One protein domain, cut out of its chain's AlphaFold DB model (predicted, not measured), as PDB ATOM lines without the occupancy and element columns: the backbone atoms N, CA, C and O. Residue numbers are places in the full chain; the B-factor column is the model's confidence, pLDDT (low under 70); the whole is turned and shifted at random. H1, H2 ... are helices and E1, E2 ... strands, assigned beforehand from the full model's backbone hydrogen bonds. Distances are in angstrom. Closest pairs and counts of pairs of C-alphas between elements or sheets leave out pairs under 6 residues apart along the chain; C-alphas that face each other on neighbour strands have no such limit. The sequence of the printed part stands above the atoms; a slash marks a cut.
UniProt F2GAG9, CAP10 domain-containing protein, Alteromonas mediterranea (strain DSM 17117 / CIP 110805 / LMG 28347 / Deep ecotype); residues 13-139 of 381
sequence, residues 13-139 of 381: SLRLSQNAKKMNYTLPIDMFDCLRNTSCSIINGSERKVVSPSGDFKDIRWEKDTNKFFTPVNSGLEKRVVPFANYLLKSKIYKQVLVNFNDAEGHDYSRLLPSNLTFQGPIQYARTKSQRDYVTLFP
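AT A GLANCE: This is residues 13 to 139 of the 381 residues of the protein "CAP10 domain-containing protein" of Alteromonas mediterranea (strain DSM 17117 / CIP 110805 / LMG 28347 / Deep ecotype) (UniProt F2GAG9). There is little regular structure: a small antiparallel sheet, E3-E2-E1-E4, lies between H2 and H1 in three layers, helices on both faces. Beyond E4, a lobe mostly of loops holds H3 and E5. The printed part has 127 residues, 48 in named elements, ordered H1 E1 E2 E3 H2 E4 H3 E5, class mixed. It is compact, radius of gyration of the C-alphas 13.8 A, spans 38 by 32 by 27 A.

IN THESE COORDINATES: H1, residues 32 to 38, begins at C-alpha (108.175, 124.392, 141.181). E1, 41 to 44, E2, 49 to 54, and E3, 59 to 64, 16.5 A, form a meander, antiparallel neighbours in succession. H2 is 78 to 90, 17.7 A; E4 96 to 100; H3 109 to 112; E5 126 to 128, ending at C-alpha (128.886, 134.669, 149.125).

HOW THE PARTS SIT: Within hydrogen-bond range are N 42 and O 51 in hairpin E1-E2, 2.8 A, N 61 and O 52 in hairpin E2-E3, 2.9 A, and N 43 and O 97 between E1 and E4, 3.0 A. H2's height over the sheet is 9.6 A; H1, on the opposite face, 7.9 A. H1 touches H3, closest C-alphas Cys 34 and Leu 112, 6.8 A. Every O i to N i+4 pair is within range in H1, 7 of 9 in H2; H3 is too short for one.

THE WHOLE: The printed part has no cut. Links E3 to H2 and H3 to E5 are long. pLDDT is under 70 at residues 20 to 34, 53 to 78 and 114 to 120.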
ATOM      1  N   SER A  13     133.465 141.308 134.775       92.50
ATOM      2  CA  SER A  13     134.028 140.017 135.201       92.50
ATOM      3  C   SER A  13     133.785 139.730 136.685       92.50
ATOM      4  O   SER A  13     133.486 138.600 137.056       92.50
ATOM      5  N   LEU A  14     133.803 140.763 137.533       93.44
ATOM      6  CA  LEU A  14     133.451 140.642 138.949       93.44
ATOM      7  C   LEU A  14     131.970 140.311 139.175       93.44
ATOM      8  O   LEU A  14     131.635 139.673 140.174       93.44
ATOM      9  N   ARG A  15     131.069 140.745 138.285       93.50
ATOM     10  CA  ARG A  15     129.631 140.474 138.411       93.50
ATOM     11  C   ARG A  15     129.246 139.097 137.909       93.50
ATOM     12  O   ARG A  15     128.377 138.475 138.511       93.50
ATOM     13  N   LEU A  16     129.837 138.653 136.808       91.50
ATOM     14  CA  LEU A  16     129.471 137.392 136.179       91.50
ATOM     15  C   LEU A  16     129.844 136.197 137.065       91.50
ATOM     16  O   LEU A  16     130.694 136.281 137.957       91.50
ATOM     17  N   SER A  17     129.149 135.088 136.835       87.31
ATOM     18  CA  SER A  17     129.550 133.797 137.385       87.31
ATOM     19  C   SER A  17     130.836 133.328 136.691       87.31
ATOM     20  O   SER A  17     130.989 133.494 135.479       87.31
ATOM     21  N   GLN A  18     131.759 132.728 137.445       84.81
ATOM     22  CA  GLN A  18     133.020 132.213 136.895       84.81
ATOM     23  C   GLN A  18     132.812 130.972 136.014       84.81
ATOM     24  O   GLN A  18     133.590 130.739 135.091       84.81
ATOM     25  N   ASN A  19     131.732 130.215 136.243       76.25
ATOM     26  CA  ASN A  19     131.361 129.070 135.411       76.25
ATOM     27  C   ASN A  19     130.424 129.419 134.254       76.25
ATOM     28  O   ASN A  19     129.945 128.488 133.605       76.25
ATOM     29  N   ALA A  20     130.190 130.703 133.952       65.69
ATOM     30  CA  ALA A  20     129.411 131.125 132.791       65.69
ATOM     31  C   ALA A  20     130.073 130.629 131.486       65.69
ATOM     32  O   ALA A  20     130.849 131.325 130.835       65.69
ATOM     33  N   LYS A  21     129.793 129.378 131.113       54.78
ATOM     34  CA  LYS A  21     130.242 128.726 129.884       54.78
ATOM     35  C   LYS A  21     129.182 128.912 128.804       54.78
ATOM     36  O   LYS A  21     127.989 128.955 129.092       54.78
ATOM     37  N   LYS A  22     129.630 128.929 127.544       48.22
ATOM     38  CA  LYS A  22     128.766 128.782 126.364       48.22
ATOM     39  C   LYS A  22     128.144 127.389 126.375       48.22
ATOM     40  O   LYS A  22     128.724 126.453 125.829       48.22
ATOM     41  N   MET A  23     127.000 127.232 127.022       48.16
ATOM     42  CA  MET A  23     126.176 126.042 126.877       48.16
ATOM     43  C   MET A  23     124.722 126.432 126.720       48.16
ATOM     44  O   MET A  23     124.227 127.338 127.370       48.16
ATOM     45  N   ASN A  24     124.082 125.700 125.827       50.66
ATOM     46  CA  ASN A  24     122.693 125.790 125.439       50.66
ATOM     47  C   ASN A  24     121.821 125.128 126.519       50.66
ATOM     48  O   ASN A  24     121.965 123.924 126.731       50.66
ATOM     49  N   TYR A  25     120.924 125.862 127.185       53.25
ATOM     50  CA  TYR A  25     119.989 125.261 128.147       53.25
ATOM     51  C   TYR A  25     118.579 125.864 128.117       53.25
ATOM     52  O   TYR A  25     118.373 127.003 127.696       53.25
ATOM     53  N   THR A  26     117.631 125.058 128.601       53.62
ATOM     54  CA  THR A  26     116.202 125.355 128.764       53.62
ATOM     55  C   THR A  26     115.886 125.522 130.253       53.62
ATOM     56  O   THR A  26     116.451 124.797 131.074       53.62
ATOM     57  N   LEU A  27     114.980 126.440 130.603       57.91
ATOM     58  CA  LEU A  27     114.403 126.606 131.946       57.91
ATOM     59  C   LEU A  27     112.960 126.052 131.936       57.91
ATOM     60  O   LEU A  27     112.032 126.782 131.575       57.91
ATOM     61  N   PRO A  28     112.749 124.772 132.294       57.88
ATOM     62  CA  PRO A  28     111.416 124.183 132.336       57.88
ATOM     63  C   PRO A  28     110.495 124.947 133.295       57.88
ATOM     64  O   PRO A  28     110.908 125.381 134.375       57.88
ATOM     65  N   ILE A  29     109.239 125.147 132.894       53.25
ATOM     66  CA  ILE A  29     108.272 125.935 133.668       53.25
ATOM     67  C   ILE A  29     107.680 125.152 134.857       53.25
ATOM     68  O   ILE A  29     107.096 125.750 135.758       53.25
ATOM     69  N   ASP A  30     107.886 123.834 134.889       58.72
ATOM     70  CA  ASP A  30     107.420 122.861 135.885       58.72
ATOM     71  C   ASP A  30     108.371 122.687 137.089       58.72
ATOM     72  O   ASP A  30     108.120 121.883 137.987       58.72
ATOM     73  N   MET A  31     109.431 123.498 137.192       64.00
ATOM     74  CA  MET A  31     110.459 123.421 138.245       64.00
ATOM     75  C   MET A  31     110.044 123.958 139.627       64.00
ATOM     76  O   MET A  31     110.854 124.509 140.381       64.00
ATOM     77  N   PHE A  32     108.778 123.797 139.992       68.12
ATOM     78  CA  PHE A  32     108.175 124.392 141.181       68.12
ATOM     79  C   PHE A  32     108.900 124.043 142.494       68.12
ATOM     80  O   PHE A  32     109.087 124.922 143.338       68.12
ATOM     81  N   ASP A  33     109.376 122.805 142.653       68.00
ATOM     82  CA  ASP A  33     110.125 122.389 143.851       68.00
ATOM     83  C   ASP A  33     111.488 123.072 143.968       68.00
ATOM     84  O   ASP A  33     111.879 123.504 145.054       68.00
ATOM     85  N   CYS A  34     112.189 123.246 142.847       69.50
ATOM     86  CA  CYS A  34     113.462 123.959 142.828       69.50
ATOM     87  C   CYS A  34     113.262 125.423 143.224       69.50
ATOM     88  O   CYS A  34     114.013 125.938 144.050       69.50
ATOM     89  N   LEU A  35     112.222 126.083 142.700       70.81
ATOM     90  CA  LEU A  35     111.906 127.477 143.037       70.81
ATOM     91  C   LEU A  35     111.570 127.649 144.521       70.81
ATOM     92  O   LEU A  35     112.047 128.598 145.141       70.81
ATOM     93  N   ARG A  36     110.812 126.714 145.110       72.69
ATOM     94  CA  ARG A  36     110.519 126.715 146.552       72.69
ATOM     95  C   ARG A  36     111.781 126.550 147.394       72.69
ATOM     96  O   ARG A  36     112.029 127.366 148.275       72.69
ATOM     97  N   ASN A  37     112.602 125.543 147.095       74.12
ATOM     98  CA  ASN A  37     113.779 125.207 147.904       74.12
ATOM     99  C   ASN A  37     114.913 126.236 147.802       74.12
ATOM    100  O   ASN A  37     115.737 126.342 148.706       74.12
ATOM    101  N   THR A  38     114.964 126.983 146.700       73.38
ATOM    102  CA  THR A  38     116.004 127.988 146.440       73.38
ATOM    103  C   THR A  38     115.538 129.427 146.606       73.38
ATOM    104  O   THR A  38     116.337 130.349 146.437       73.38
ATOM    105  N   SER A  39     114.245 129.633 146.862       77.88
ATOM    106  CA  SER A  39     113.601 130.951 146.869       77.88
ATOM    107  C   SER A  39     113.758 131.739 145.559       77.88
ATOM    108  O   SER A  39     113.598 132.965 145.542       77.88
ATOM    109  N   CYS A  40     114.088 131.064 144.455       81.56
ATOM    110  CA  CYS A  40     114.271 131.708 143.163       81.56
ATOM    111  C   CYS A  40     112.926 132.038 142.515       81.56
ATOM    112  O   CYS A  40     111.933 131.341 142.696       81.56
ATOM    113  N   SER A  41     112.916 133.094 141.710       80.56
ATOM    114  CA  SER A  41     111.820 133.451 140.813       80.56
ATOM    115  C   SER A  41     112.271 133.314 139.361       80.56
ATOM    116  O   SER A  41     113.442 133.525 139.042       80.56
ATOM    117  N   ILE A  42     111.333 133.004 138.473       77.81
ATOM    118  CA  ILE A  42     111.536 133.003 137.026       77.81
ATOM    119  C   ILE A  42     110.843 134.231 136.448       77.81
ATOM    120  O   ILE A  42     109.666 134.470 136.711       77.81
ATOM    121  N   ILE A  43     111.553 134.996 135.624       77.25
ATOM    122  CA  ILE A  43     110.956 136.058 134.812       77.25
ATOM    123  C   ILE A  43     110.997 135.600 133.361       77.25
ATOM    124  O   ILE A  43     112.078 135.424 132.807       77.25
ATOM    125  N   ASN A  44     109.831 135.420 132.745       74.88
ATOM    126  CA  ASN A  44     109.689 135.150 131.321       74.88
ATOM    127  C   ASN A  44     109.411 136.468 130.586       74.88
ATOM    128  O   ASN A  44     108.313 137.032 130.672       74.88
ATOM    129  N   GLY A  45     110.428 136.971 129.882       71.00
ATOM    130  CA  GLY A  45     110.336 138.213 129.124       71.00
ATOM    131  C   GLY A  45     109.377 138.150 127.928       71.00
ATOM    132  O   GLY A  45     108.661 139.127 127.701       71.00
ATOM    133  N   SER A  46     109.323 137.030 127.193       72.44
ATOM    134  CA  SER A  46     108.451 136.865 126.013       72.44
ATOM    135  C   SER A  46     106.974 136.839 126.390       72.44
ATOM    136  O   SER A  46     106.166 137.556 125.802       72.44
ATOM    137  N   GLU A  47     106.621 136.061 127.414       70.50
ATOM    138  CA  GLU A  47     105.235 135.932 127.882       70.50
ATOM    139  C   GLU A  47     104.806 137.056 128.828       70.50
ATOM    140  O   GLU A  47     103.636 137.134 129.205       70.50
ATOM    141  N   ARG A  48     105.753 137.914 129.233       70.38
ATOM    142  CA  ARG A  48     105.571 138.949 130.260       70.38
ATOM    143  C   ARG A  48     104.964 138.371 131.535       70.38
ATOM    144  O   ARG A  48     103.928 138.823 132.026       70.38
ATOM    145  N   LYS A  49     105.633 137.348 132.054       71.88
ATOM    146  CA  LYS A  49     105.155 136.547 133.178       71.88
ATOM    147  C   LYS A  49     106.236 136.447 134.245       71.88
ATOM    148  O   LYS A  49     107.393 136.185 133.920       71.88
ATOM    149  N   VAL A  50     105.864 136.630 135.506       74.00
ATOM    150  CA  VAL A  50     106.742 136.344 136.649       74.00
ATOM    151  C   VAL A  50     106.179 135.152 137.409       74.00
ATOM    152  O   VAL A  50     104.979 135.097 137.679       74.00
ATOM    153  N   VAL A  51     107.054 134.203 137.728       74.25
ATOM    154  CA  VAL A  51     106.772 133.031 138.558       74.25
ATOM    155  C   VAL A  51     107.599 133.161 139.819       74.25
ATOM    156  O   VAL A  51     108.827 133.144 139.748       74.25
ATOM    157  N   SER A  52     106.958 133.299 140.970       72.56
ATOM    158  CA  SER A  52     107.675 133.431 142.239       72.56
ATOM    159  C   SER A  52     107.050 132.570 143.331       72.56
ATOM    160  O   SER A  52     105.821 132.447 143.383       72.56
ATOM    161  N   PRO A  53     107.859 132.037 144.259       67.88
ATOM    162  CA  PRO A  53     107.370 131.614 145.560       67.88
ATOM    163  C   PRO A  53     106.676 132.802 146.243       67.88
ATOM    164  O   PRO A  53     107.086 133.954 146.101       67.88
ATOM    165  N   SER A  54     105.604 132.538 146.967       59.25
ATOM    166  CA  SER A  54     104.736 133.520 147.599       59.25
ATOM    167  C   SER A  54     104.760 133.368 149.111       59.25
ATOM    168  O   SER A  54     104.932 132.266 149.643       59.25
ATOM    169  N   GLY A  55     104.568 134.501 149.795       59.53
ATOM    170  CA  GLY A  55     104.568 134.574 151.253       59.53
ATOM    171  C   GLY A  55     105.836 133.980 151.876       59.53
ATOM    172  O   GLY A  55     106.911 134.030 151.282       59.53
ATOM    173  N   ASP A  56     105.692 133.397 153.067       50.16
ATOM    174  CA  ASP A  56     106.729 132.609 153.746       50.16
ATOM    175  C   ASP A  56     106.946 131.242 153.051       50.16
ATOM    176  O   ASP A  56     106.739 130.190 153.653       50.16
ATOM    177  N   PHE A  57     107.366 131.270 151.780       52.41
ATOM    178  CA  PHE A  57     107.890 130.146 150.984       52.41
ATOM    179  C   PHE A  57     106.931 128.970 150.693       52.41
ATOM    180  O   PHE A  57     107.396 127.885 150.347       52.41
ATOM    181  N   LYS A  58     105.603 129.149 150.804       45.81
ATOM    182  CA  LYS A  58     104.642 128.023 150.746       45.81
ATOM    183  C   LYS A  58     103.932 127.804 149.400       45.81
ATOM    184  O   LYS A  58     103.786 126.650 149.015       45.81
ATOM    185  N   ASP A  59     103.594 128.852 148.637       49.75
ATOM    186  CA  ASP A  59     102.838 128.705 147.367       49.75
ATOM    187  C   ASP A  59     103.513 129.429 146.194       49.75
ATOM    188  O   ASP A  59     104.285 130.342 146.437       49.75
ATOM    189  N   ILE A  60     103.226 129.092 144.931       51.47
ATOM    190  CA  ILE A  60     103.800 129.769 143.745       51.47
ATOM    191  C   ILE A  60     102.734 130.628 143.064       51.47
ATOM    192  O   ILE A  60     101.601 130.183 142.888       51.47
ATOM    193  N   ARG A  61     103.085 131.859 142.674       61.34
ATOM    194  CA  ARG A  61     102.176 132.800 142.003       61.34
ATOM    195  C   ARG A  61     102.649 133.148 140.604       61.34
ATOM    196  O   ARG A  61     103.846 133.233 140.341       61.34
ATOM    197  N   TRP A  62     101.664 133.393 139.745       53.22
ATOM    198  CA  TRP A  62     101.852 133.931 138.409       53.22
ATOM    199  C   TRP A  62     101.365 135.371 138.380       53.22
ATOM    200  O   TRP A  62     100.179 135.632 138.581       53.22
ATOM    201  N   GLU A  63     102.265 136.292 138.082       62.41
ATOM    202  CA  GLU A  63     101.901 137.671 137.784       62.41
ATOM    203  C   GLU A  63     101.986 137.864 136.272       62.41
ATOM    204  O   GLU A  63     103.055 137.731 135.669       62.41
ATOM    205  N   LYS A  64     100.831 138.123 135.652       59.38
ATOM    206  CA  LYS A  64     100.691 138.413 134.225       59.38
ATOM    207  C   LYS A  64     100.142 139.827 134.092       59.38
ATOM    208  O   LYS A  64      99.067 140.100 134.619       59.38
ATOM    209  N   ASP A  65     100.859 140.704 133.392       59.97
ATOM    210  CA  ASP A  65     100.367 142.053 133.091       59.97
ATOM    211  C   ASP A  65      99.997 142.176 131.606       59.97
ATOM    212  O   ASP A  65     100.729 141.727 130.718       59.97
ATOM    213  N   THR A  66      98.836 142.771 131.339       54.50
ATOM    214  CA  THR A  66      98.312 143.066 129.998       54.50
ATOM    215  C   THR A  66      98.698 144.470 129.510       54.50
ATOM    216  O   THR A  66      98.565 144.758 128.321       54.50
ATOM    217  N   ASN A  67      99.243 145.327 130.383       55.09
ATOM    218  CA  ASN A  67      99.817 146.633 130.064       55.09
ATOM    219  C   ASN A  67     101.353 146.570 129.890       55.09
ATOM    220  O   ASN A  67     102.000 145.537 130.047       55.09
ATOM    221  N   LYS A  68     101.975 147.682 129.470       59.84
ATOM    222  CA  LYS A  68     103.391 147.725 129.032       59.84
ATOM    223  C   LYS A  68     104.445 147.457 130.135       59.84
ATOM    224  O   LYS A  68     105.607 147.287 129.775       59.84
ATOM    225  N   PHE A  69     104.091 147.437 131.426       62.53
ATOM    226  CA  PHE A  69     105.019 147.274 132.562       62.53
ATOM    227  C   PHE A  69     104.378 146.470 133.697       62.53
ATOM    228  O   PHE A  69     103.197 146.653 133.933       62.53
ATOM    229  N   PHE A  70     105.168 145.680 134.431       64.31
ATOM    230  CA  PHE A  70     104.758 144.959 135.643       64.31
ATOM    231  C   PHE A  70     104.561 145.910 136.837       64.31
ATOM    232  O   PHE A  70     105.356 146.840 137.029       64.31
ATOM    233  N   THR A  71     103.582 145.626 137.700       60.66
ATOM    234  CA  THR A  71     103.313 146.381 138.938       60.66
ATOM    235  C   THR A  71     103.362 145.446 140.151       60.66
ATOM    236  O   THR A  71     102.714 144.406 140.105       60.66
ATOM    237  N   PRO A  72     104.095 145.777 141.236       60.53
ATOM    238  CA  PRO A  72     104.116 144.932 142.427       60.53
ATOM    239  C   PRO A  72     102.749 144.960 143.120       60.53
ATOM    240  O   PRO A  72     102.186 146.036 143.331       60.53
ATOM    241  N   VAL A  73     102.238 143.793 143.505       58.34
ATOM    242  CA  VAL A  73     100.935 143.632 144.164       58.34
ATOM    243  C   VAL A  73     101.077 143.775 145.686       58.34
ATOM    244  O   VAL A  73     100.185 144.307 146.345       58.34
ATOM    245  N   ASN A  74     102.219 143.372 146.256       60.97
ATOM    246  CA  ASN A  74     102.487 143.339 147.696       60.97
ATOM    247  C   ASN A  74     103.789 144.052 148.108       60.97
ATOM    248  O   ASN A  74     104.632 144.468 147.311       60.97
ATOM    249  N   SER A  75     103.978 144.205 149.424       56.31
ATOM    250  CA  SER A  75     105.071 144.982 150.019       56.31
ATOM    251  C   SER A  75     106.410 144.241 150.198       56.31
ATOM    252  O   SER A  75     107.335 144.840 150.752       56.31
ATOM    253  N   GLY A  76     106.523 142.996 149.716       66.81
ATOM    254  CA  GLY A  76     107.655 142.085 149.948       66.81
ATOM    255  C   GLY A  76     108.661 141.975 148.791       66.81
ATOM    256  O   GLY A  76     109.076 142.982 148.215       66.81
ATOM    257  N   LEU A  77     109.064 140.738 148.469       69.69
ATOM    258  CA  LEU A  77     110.061 140.391 147.439       69.69
ATOM    259  C   LEU A  77     109.736 140.974 146.052       69.69
ATOM    260  O   LEU A  77     110.641 141.383 145.321       69.69
ATOM    261  N   GLU A  78     108.449 141.099 145.724       69.12
ATOM    262  CA  GLU A  78     107.955 141.693 144.476       69.12
ATOM    263  C   GLU A  78     108.542 143.095 144.229       69.12
ATOM    264  O   GLU A  78     108.922 143.421 143.107       69.12
ATOM    265  N   LYS A  79     108.767 143.904 145.277       74.56
ATOM    266  CA  LYS A  79     109.403 145.234 145.151       74.56
ATOM    267  C   LYS A  79     110.855 145.196 144.667       74.56
ATOM    268  O   LYS A  79     111.398 146.247 144.336       74.56
ATOM    269  N   ARG A  80     111.499 144.029 144.660       81.38
ATOM    270  CA  ARG A  80     112.869 143.826 144.167       81.38
ATOM    271  C   ARG A  80     112.876 143.145 142.803       81.38
ATOM    272  O   ARG A  80     113.628 143.565 141.929       81.38
ATOM    273  N   VAL A  81     112.001 142.159 142.608       81.19
ATOM    274  CA  VAL A  81     111.884 141.391 141.358       81.19
ATOM    275  C   VAL A  81     111.208 142.208 140.252       81.19
ATOM    276  O   VAL A  81     111.729 142.273 139.139       81.19
ATOM    277  N   VAL A  82     110.111 142.911 140.547       79.12
ATOM    278  CA  VAL A  82     109.346 143.683 139.550       79.12
ATOM    279  C   VAL A  82     110.166 144.807 138.901       79.12
ATOM    280  O   VAL A  82     110.123 144.937 137.674       79.12
ATOM    281  N   PRO A  83     110.962 145.615 139.634       83.19
ATOM    282  CA  PRO A  83     111.843 146.590 138.994       83.19
ATOM    283  C   PRO A  83     112.833 145.969 138.006       83.19
ATOM    284  O   PRO A  83     113.100 146.575 136.969       83.19
ATOM    285  N   PHE A  84     113.347 144.771 138.300       87.94
ATOM    286  CA  PHE A  84     114.236 144.052 137.393       87.94
ATOM    287  C   PHE A  84     113.482 143.495 136.177       87.94
ATOM    288  O   PHE A  84     113.924 143.693 135.050       87.94
ATOM    289  N   ALA A  85     112.294 142.917 136.361       84.00
ATOM    290  CA  ALA A  85     111.443 142.490 135.247       84.00
ATOM    291  C   ALA A  85     111.116 143.663 134.299       84.00
ATOM    292  O   ALA A  85     111.260 143.567 133.080       84.00
ATOM    293  N   ASN A  86     110.780 144.827 134.860       83.12
ATOM    294  CA  ASN A  86     110.576 146.060 134.100       83.12
ATOM    295  C   ASN A  86     111.846 146.560 133.405       83.12
ATOM    296  O   ASN A  86     111.764 147.159 132.332       83.12
ATOM    297  N   TYR A  87     113.017 146.343 134.002       87.88
ATOM    298  CA  TYR A  87     114.295 146.650 133.372       87.88
ATOM    299  C   TYR A  87     114.533 145.786 132.125       87.88
ATOM    300  O   TYR A  87     114.909 146.335 131.086       87.88
ATOM    301  N   LEU A  88     114.243 144.479 132.182       86.44
ATOM    302  CA  LEU A  88     114.339 143.581 131.022       86.44
ATOM    303  C   LEU A  88     113.434 144.052 129.879       86.44
ATOM    304  O   LEU A  88     113.903 144.215 128.752       86.44
ATOM    305  N   LEU A  89     112.171 144.377 130.186       82.75
ATOM    306  CA  LEU A  89     111.212 144.890 129.201       82.75
ATOM    307  C   LEU A  89     111.694 146.185 128.536       82.75
ATOM    308  O   LEU A  89     111.655 146.304 127.311       82.75
ATOM    309  N   LYS A  90     112.173 147.157 129.327       85.12
ATOM    310  CA  LYS A  90     112.708 148.430 128.807       85.12
ATOM    311  C   LYS A  90     113.940 148.222 127.933       85.12
ATOM    312  O   LYS A  90     114.115 148.942 126.954       85.12
ATOM    313  N   SER A  91     114.758 147.234 128.281       86.75
ATOM    314  CA  SER A  91     115.973 146.866 127.552       86.75
ATOM    315  C   SER A  91     115.696 145.950 126.355       86.75
ATOM    316  O   SER A  91     116.636 145.568 125.666       86.75
ATOM    317  N   LYS A  92     114.420 145.609 126.095       85.62
ATOM    318  CA  LYS A  92     113.980 144.675 125.044       85.62
ATOM    319  C   LYS A  92     114.654 143.300 125.142       85.62
ATOM    320  O   LYS A  92     114.937 142.663 124.132       85.62
ATOM    321  N   ILE A  93     114.914 142.849 126.368       83.62
ATOM    322  CA  ILE A  93     115.456 141.522 126.659       83.62
ATOM    323  C   ILE A  93     114.269 140.608 126.956       83.62
ATOM    324  O   ILE A  93     113.712 140.630 128.052       83.62
ATOM    325  N   TYR A  94     113.869 139.815 125.963       78.94
ATOM    326  CA  TYR A  94     112.721 138.905 126.043       78.94
ATOM    327  C   TYR A  94     113.144 137.469 126.375       78.94
ATOM    328  O   TYR A  94     112.601 136.517 125.846       78.94
ATOM    329  N   LYS A  95     114.148 137.300 127.239       77.62
ATOM    330  CA  LYS A  95     114.628 135.977 127.662       77.62
ATOM    331  C   LYS A  95     114.003 135.555 128.983       77.62
ATOM    332  O   LYS A  95     113.566 136.397 129.771       77.62
ATOM    333  N   GLN A  96     113.976 134.248 129.216       76.81
ATOM    334  CA  GLN A  96     113.659 133.688 130.520       76.81
ATOM    335  C   GLN A  96     114.902 133.755 131.409       76.81
ATOM    336  O   GLN A  96     115.967 133.299 131.008       76.81
ATOM    337  N   VAL A  97     114.783 134.337 132.601       82.50
ATOM    338  CA  VAL A  97     115.903 134.477 133.542       82.50
ATOM    339  C   VAL A  97     115.519 133.985 134.932       82.50
ATOM    340  O   VAL A  97     114.384 134.177 135.377       82.50
ATOM    341  N   LEU A  98     116.484 133.375 135.620       85.62
ATOM    342  CA  LEU A  98     116.357 132.939 137.006       85.62
ATOM    343  C   LEU A  98     116.926 134.021 137.928       85.62
ATOM    344  O   LEU A  98     118.057 134.471 137.741       85.62
ATOM    345  N   VAL A  99     116.158 134.450 138.927       87.88
ATOM    346  CA  VAL A  99     116.566 135.516 139.851       87.88
ATOM    347  C   VAL A  99     116.323 135.129 141.300       87.88
ATOM    348  O   VAL A  99     115.350 134.449 141.617       87.88
ATOM    349  N   ASN A 100     117.158 135.632 142.201       88.88
ATOM    350  CA  ASN A 100     116.918 135.575 143.634       88.88
ATOM    351  C   ASN A 100     117.361 136.883 144.296       88.88
ATOM    352  O   ASN A 100     118.545 137.154 144.482       88.88
ATOM    353  N   PHE A 101     116.386 137.721 144.649       87.62
ATOM    354  CA  PHE A 101     116.629 139.002 145.314       87.62
ATOM    355  C   PHE A 101     116.192 139.015 146.784       87.62
ATOM    356  O   PHE A 101     115.942 140.090 147.338       87.62
ATOM    357  N   ASN A 102     116.093 137.848 147.422       85.69
ATOM    358  CA  ASN A 102     115.883 137.759 148.866       85.69
ATOM    359  C   ASN A 102     117.144 138.162 149.644       85.69
ATOM    360  O   ASN A 102     118.254 138.151 149.112       85.69
ATOM    361  N   ASP A 103     116.954 138.559 150.906       83.81
ATOM    362  CA  ASP A 103     118.067 138.903 151.794       83.81
ATOM    363  C   ASP A 103     118.896 137.668 152.138       83.81
ATOM    364  O   ASP A 103     118.369 136.661 152.625       83.81
ATOM    365  N   ALA A 104     120.213 137.819 152.020       83.81
ATOM    366  CA  ALA A 104     121.177 136.845 152.500       83.81
ATOM    367  C   ALA A 104     120.944 135.417 151.981       83.81
ATOM    368  O   ALA A 104     120.783 134.480 152.767       83.81
ATOM    369  N   GLU A 105     120.928 135.245 150.659       85.69
ATOM    370  CA  GLU A 105     120.792 133.928 150.031       85.69
ATOM    371  C   GLU A 105     122.138 133.321 149.636       85.69
ATOM    372  O   GLU A 105     122.705 133.610 148.582       85.69
ATOM    373  N   GLY A 106     122.632 132.458 150.527       82.69
ATOM    374  CA  GLY A 106     123.911 131.746 150.441       82.69
ATOM    375  C   GLY A 106     123.774 130.278 150.025       82.69
ATOM    376  O   GLY A 106     124.626 129.470 150.379       82.69
ATOM    377  N   HIS A 107     122.686 129.925 149.333       84.50
ATOM    378  CA  HIS A 107     122.410 128.568 148.867       84.50
ATOM    379  C   HIS A 107     123.558 127.983 148.031       84.50
ATOM    380  O   HIS A 107     124.104 128.658 147.151       84.50
ATOM    381  N   ASP A 108     123.859 126.698 148.243       84.44
ATOM    382  CA  ASP A 108     124.728 125.931 147.348       84.44
ATOM    383  C   ASP A 108     123.940 125.465 146.117       84.44
ATOM    384  O   ASP A 108     123.362 124.374 146.066       84.44
ATOM    385  N   TYR A 109     123.908 126.334 145.109       82.38
ATOM    386  CA  TYR A 109     123.190 126.081 143.867       82.38
ATOM    387  C   TYR A 109     123.693 124.853 143.113       82.38
ATOM    388  O   TYR A 109     122.875 124.228 142.445       82.38
ATOM    389  N   SER A 110     124.959 124.449 143.295       77.19
ATOM    390  CA  SER A 110     125.521 123.233 142.684       77.19
ATOM    391  C   SER A 110     124.773 121.952 143.079       77.19
ATOM    392  O   SER A 110     124.816 120.958 142.359       77.19
ATOM    393  N   ARG A 111     124.065 121.982 144.217       78.62
ATOM    394  CA  ARG A 111     123.303 120.848 144.761       78.62
ATOM    395  C   ARG A 111     121.796 121.021 144.657       78.62
ATOM    396  O   ARG A 111     121.073 120.031 144.672       78.62
ATOM    397  N   LEU A 112     121.323 122.267 144.650       77.94
ATOM    398  CA  LEU A 112     119.894 122.586 144.707       77.94
ATOM    399  C   LEU A 112     119.269 122.836 143.339       77.94
ATOM    400  O   LEU A 112     118.053 122.708 143.199       77.94
ATOM    401  N   LEU A 113     120.071 123.225 142.350       75.12
ATOM    402  CA  LEU A 113     119.608 123.326 140.976       75.12
ATOM    403  C   LEU A 113     119.935 122.024 140.239       75.12
ATOM    404  O   LEU A 113     120.993 121.436 140.466       75.12
ATOM    405  N   PRO A 114     119.061 121.572 139.332       69.25
ATOM    406  CA  PRO A 114     119.383 120.498 138.404       69.25
ATOM    407  C   PRO A 114     120.691 120.753 137.648       69.25
ATOM    408  O   PRO A 114     121.095 121.900 137.433       69.25
ATOM    409  N   SER A 115     121.357 119.679 137.216       64.12
ATOM    410  CA  SER A 115     122.649 119.731 136.509       64.12
ATOM    411  C   SER A 115     122.620 120.611 135.244       64.12
ATOM    412  O   SER A 115     123.629 121.193 134.859       64.12
ATOM    413  N   ASN A 116     121.452 120.764 134.616       59.16
ATOM    414  CA  ASN A 116     121.225 121.642 133.466       59.16
ATOM    415  C   ASN A 116     121.024 123.130 133.826       59.16
ATOM    416  O   ASN A 116     121.115 123.971 132.939       59.16
ATOM    417  N   LEU A 117     120.771 123.472 135.096       59.72
ATOM    418  CA  LEU A 117     120.630 124.854 135.594       59.72
ATOM    419  C   LEU A 117     121.820 125.337 136.435       59.72
ATOM    420  O   LEU A 117     121.943 126.525 136.742       59.72
ATOM    421  N   THR A 118     122.698 124.423 136.829       53.53
ATOM    422  CA  THR A 118     123.787 124.686 137.776       53.53
ATOM    423  C   THR A 118     124.918 125.515 137.200       53.53
ATOM    424  O   THR A 118     125.629 126.143 137.968       53.53
ATOM    425  N   PHE A 119     125.089 125.576 135.879       57.66
ATOM    426  CA  PHE A 119     126.259 126.230 135.284       57.66
ATOM    427  C   PHE A 119     126.208 127.766 135.279       57.66
ATOM    428  O   PHE A 119     127.262 128.388 135.215       57.66
ATOM    429  N   GLN A 120     125.026 128.385 135.390       65.94
ATOM    430  CA  GLN A 120     124.897 129.852 135.384       65.94
ATOM    431  C   GLN A 120     124.148 130.429 136.595       65.94
ATOM    432  O   GLN A 120     124.306 131.619 136.875       65.94
ATOM    433  N   GLY A 121     123.371 129.586 137.298       80.81
ATOM    434  CA  GLY A 121     122.606 129.905 138.507       80.81
ATOM    435  C   GLY A 121     121.766 131.191 138.425       80.81
ATOM    436  O   GLY A 121     121.476 131.695 137.333       80.81
ATOM    437  N   PRO A 122     121.273 131.707 139.563       88.88
ATOM    438  CA  PRO A 122     120.420 132.886 139.562       88.88
ATOM    439  C   PRO A 122     121.217 134.189 139.468       88.88
ATOM    440  O   PRO A 122     122.367 134.304 139.901       88.88
ATOM    441  N   ILE A 123     120.537 135.226 138.985       92.69
ATOM    442  CA  ILE A 123     120.942 136.612 139.204       92.69
ATOM    443  C   ILE A 123     120.537 137.025 140.627       92.69
ATOM    444  O   ILE A 123     119.359 136.953 140.982       92.69
ATOM    445  N   GLN A 124     121.489 137.501 141.432       93.62
ATOM    446  CA  GLN A 124     121.261 137.971 142.805       93.62
ATOM    447  C   GLN A 124     121.852 139.353 143.038       93.62
ATOM    448  O   GLN A 124     122.757 139.775 142.327       93.62
ATOM    449  N   TYR A 125     121.394 140.063 144.069       93.81
ATOM    450  CA  TYR A 125     122.024 141.337 144.427       93.81
ATOM    451  C   TYR A 125     123.208 141.182 145.368       93.81
ATOM    452  O   TYR A 125     124.088 142.042 145.372       93.81
ATOM    453  N   ALA A 126     123.234 140.111 146.151       93.81
ATOM    454  CA  ALA A 126     124.352 139.739 146.992       93.81
ATOM    455  C   ALA A 126     124.638 138.246 146.813       93.81
ATOM    456  O   ALA A 126     123.726 137.470 146.525       93.81
ATOM    457  N   ARG A 127     125.901 137.857 146.960       93.38
ATOM    458  CA  ARG A 127     126.349 136.460 146.933       93.38
ATOM    459  C   ARG A 127     127.459 136.254 147.949       93.38
ATOM    460  O   ARG A 127     128.140 137.219 148.293       93.38
ATOM    461  N   THR A 128     127.672 135.024 148.389       91.94
ATOM    462  CA  THR A 128     128.886 134.669 149.125       91.94
ATOM    463  C   THR A 128     130.061 134.440 148.164       91.94
ATOM    464  O   THR A 128     129.859 134.148 146.984       91.94
ATOM    465  N   LYS A 129     131.307 134.497 148.647       91.06
ATOM    466  CA  LYS A 129     132.494 134.162 147.832       91.06
ATOM    467  C   LYS A 129     132.413 132.752 147.233       91.06
ATOM    468  O   LYS A 129     132.809 132.557 146.088       91.06
ATOM    469  N   SER A 130     131.848 131.790 147.966       88.62
ATOM    470  CA  SER A 130     131.619 130.419 147.479       88.62
ATOM    471  C   SER A 130     130.611 130.326 146.328       88.62
ATOM    472  O   SER A 130     130.591 129.332 145.610       88.62
ATOM    473  N   GLN A 131     129.786 131.354 146.121       89.69
ATOM    474  CA  GLN A 131     128.812 131.424 145.034       89.69
ATOM    475  C   GLN A 131     129.354 132.125 143.780       89.69
ATOM    476  O   GLN A 131     128.614 132.257 142.805       89.69
ATOM    477  N   ARG A 132     130.620 132.578 143.758       90.88
ATOM    478  CA  ARG A 132     131.233 133.239 142.585       90.88
ATOM    479  C   ARG A 132     131.143 132.404 141.311       90.88
ATOM    480  O   ARG A 132     131.002 132.956 140.226       90.88
ATOM    481  N   ASP A 133     131.155 131.092 141.459       86.56
ATOM    482  CA  ASP A 133     131.045 130.140 140.365       86.56
ATOM    483  C   ASP A 133     129.658 130.117 139.726       86.56
ATOM    484  O   ASP A 133     129.549 129.875 138.531       86.56
ATOM    485  N   TYR A 134     128.598 130.420 140.474       84.94
ATOM    486  CA  TYR A 134     127.221 130.114 140.066       84.94
ATOM    487  C   TYR A 134     126.281 131.313 140.085       84.94
ATOM    488  O   TYR A 134     125.207 131.241 139.515       84.94
ATOM    489  N   VAL A 135     126.630 132.406 140.759       90.81
ATOM    490  CA  VAL A 135     125.724 133.544 140.936       90.81
ATOM    491  C   VAL A 135     126.233 134.747 140.169       90.81
ATOM    492  O   VAL A 135     127.355 135.203 140.394       90.81
ATOM    493  N   THR A 136     125.372 135.313 139.327       93.62
ATOM    494  CA  THR A 136     125.627 136.603 138.678       93.62
ATOM    495  C   THR A 136     125.090 137.741 139.544       93.62
ATOM    496  O   THR A 136     123.946 137.709 139.991       93.62
ATOM    497  N   LEU A 137     125.900 138.770 139.786       95.12
ATOM    498  CA  LEU A 137     125.521 139.922 140.599       95.12
ATOM    499  C   LEU A 137     124.808 140.999 139.776       95.12
ATOM    500  O   LEU A 137     125.372 141.546 138.830       95.12
ATOM    501  N   PHE A 138     123.613 141.392 140.209       94.94
ATOM    502  CA  PHE A 138     122.875 142.535 139.678       94.94
ATOM    503  C   PHE A 138     122.372 143.435 140.812       94.94
ATOM    504  O   PHE A 138     121.752 142.951 141.756       94.94
ATOM    505  N   PRO A 139     122.616 144.752 140.759       93.62
ATOM    506  CA  PRO A 139     122.283 145.642 141.864       93.62
ATOM    507  C   PRO A 139     120.777 145.747 142.129       93.62
ATOM    508  O   PRO A 139     119.961 145.734 141.208       93.62
TER     509      PRO A 139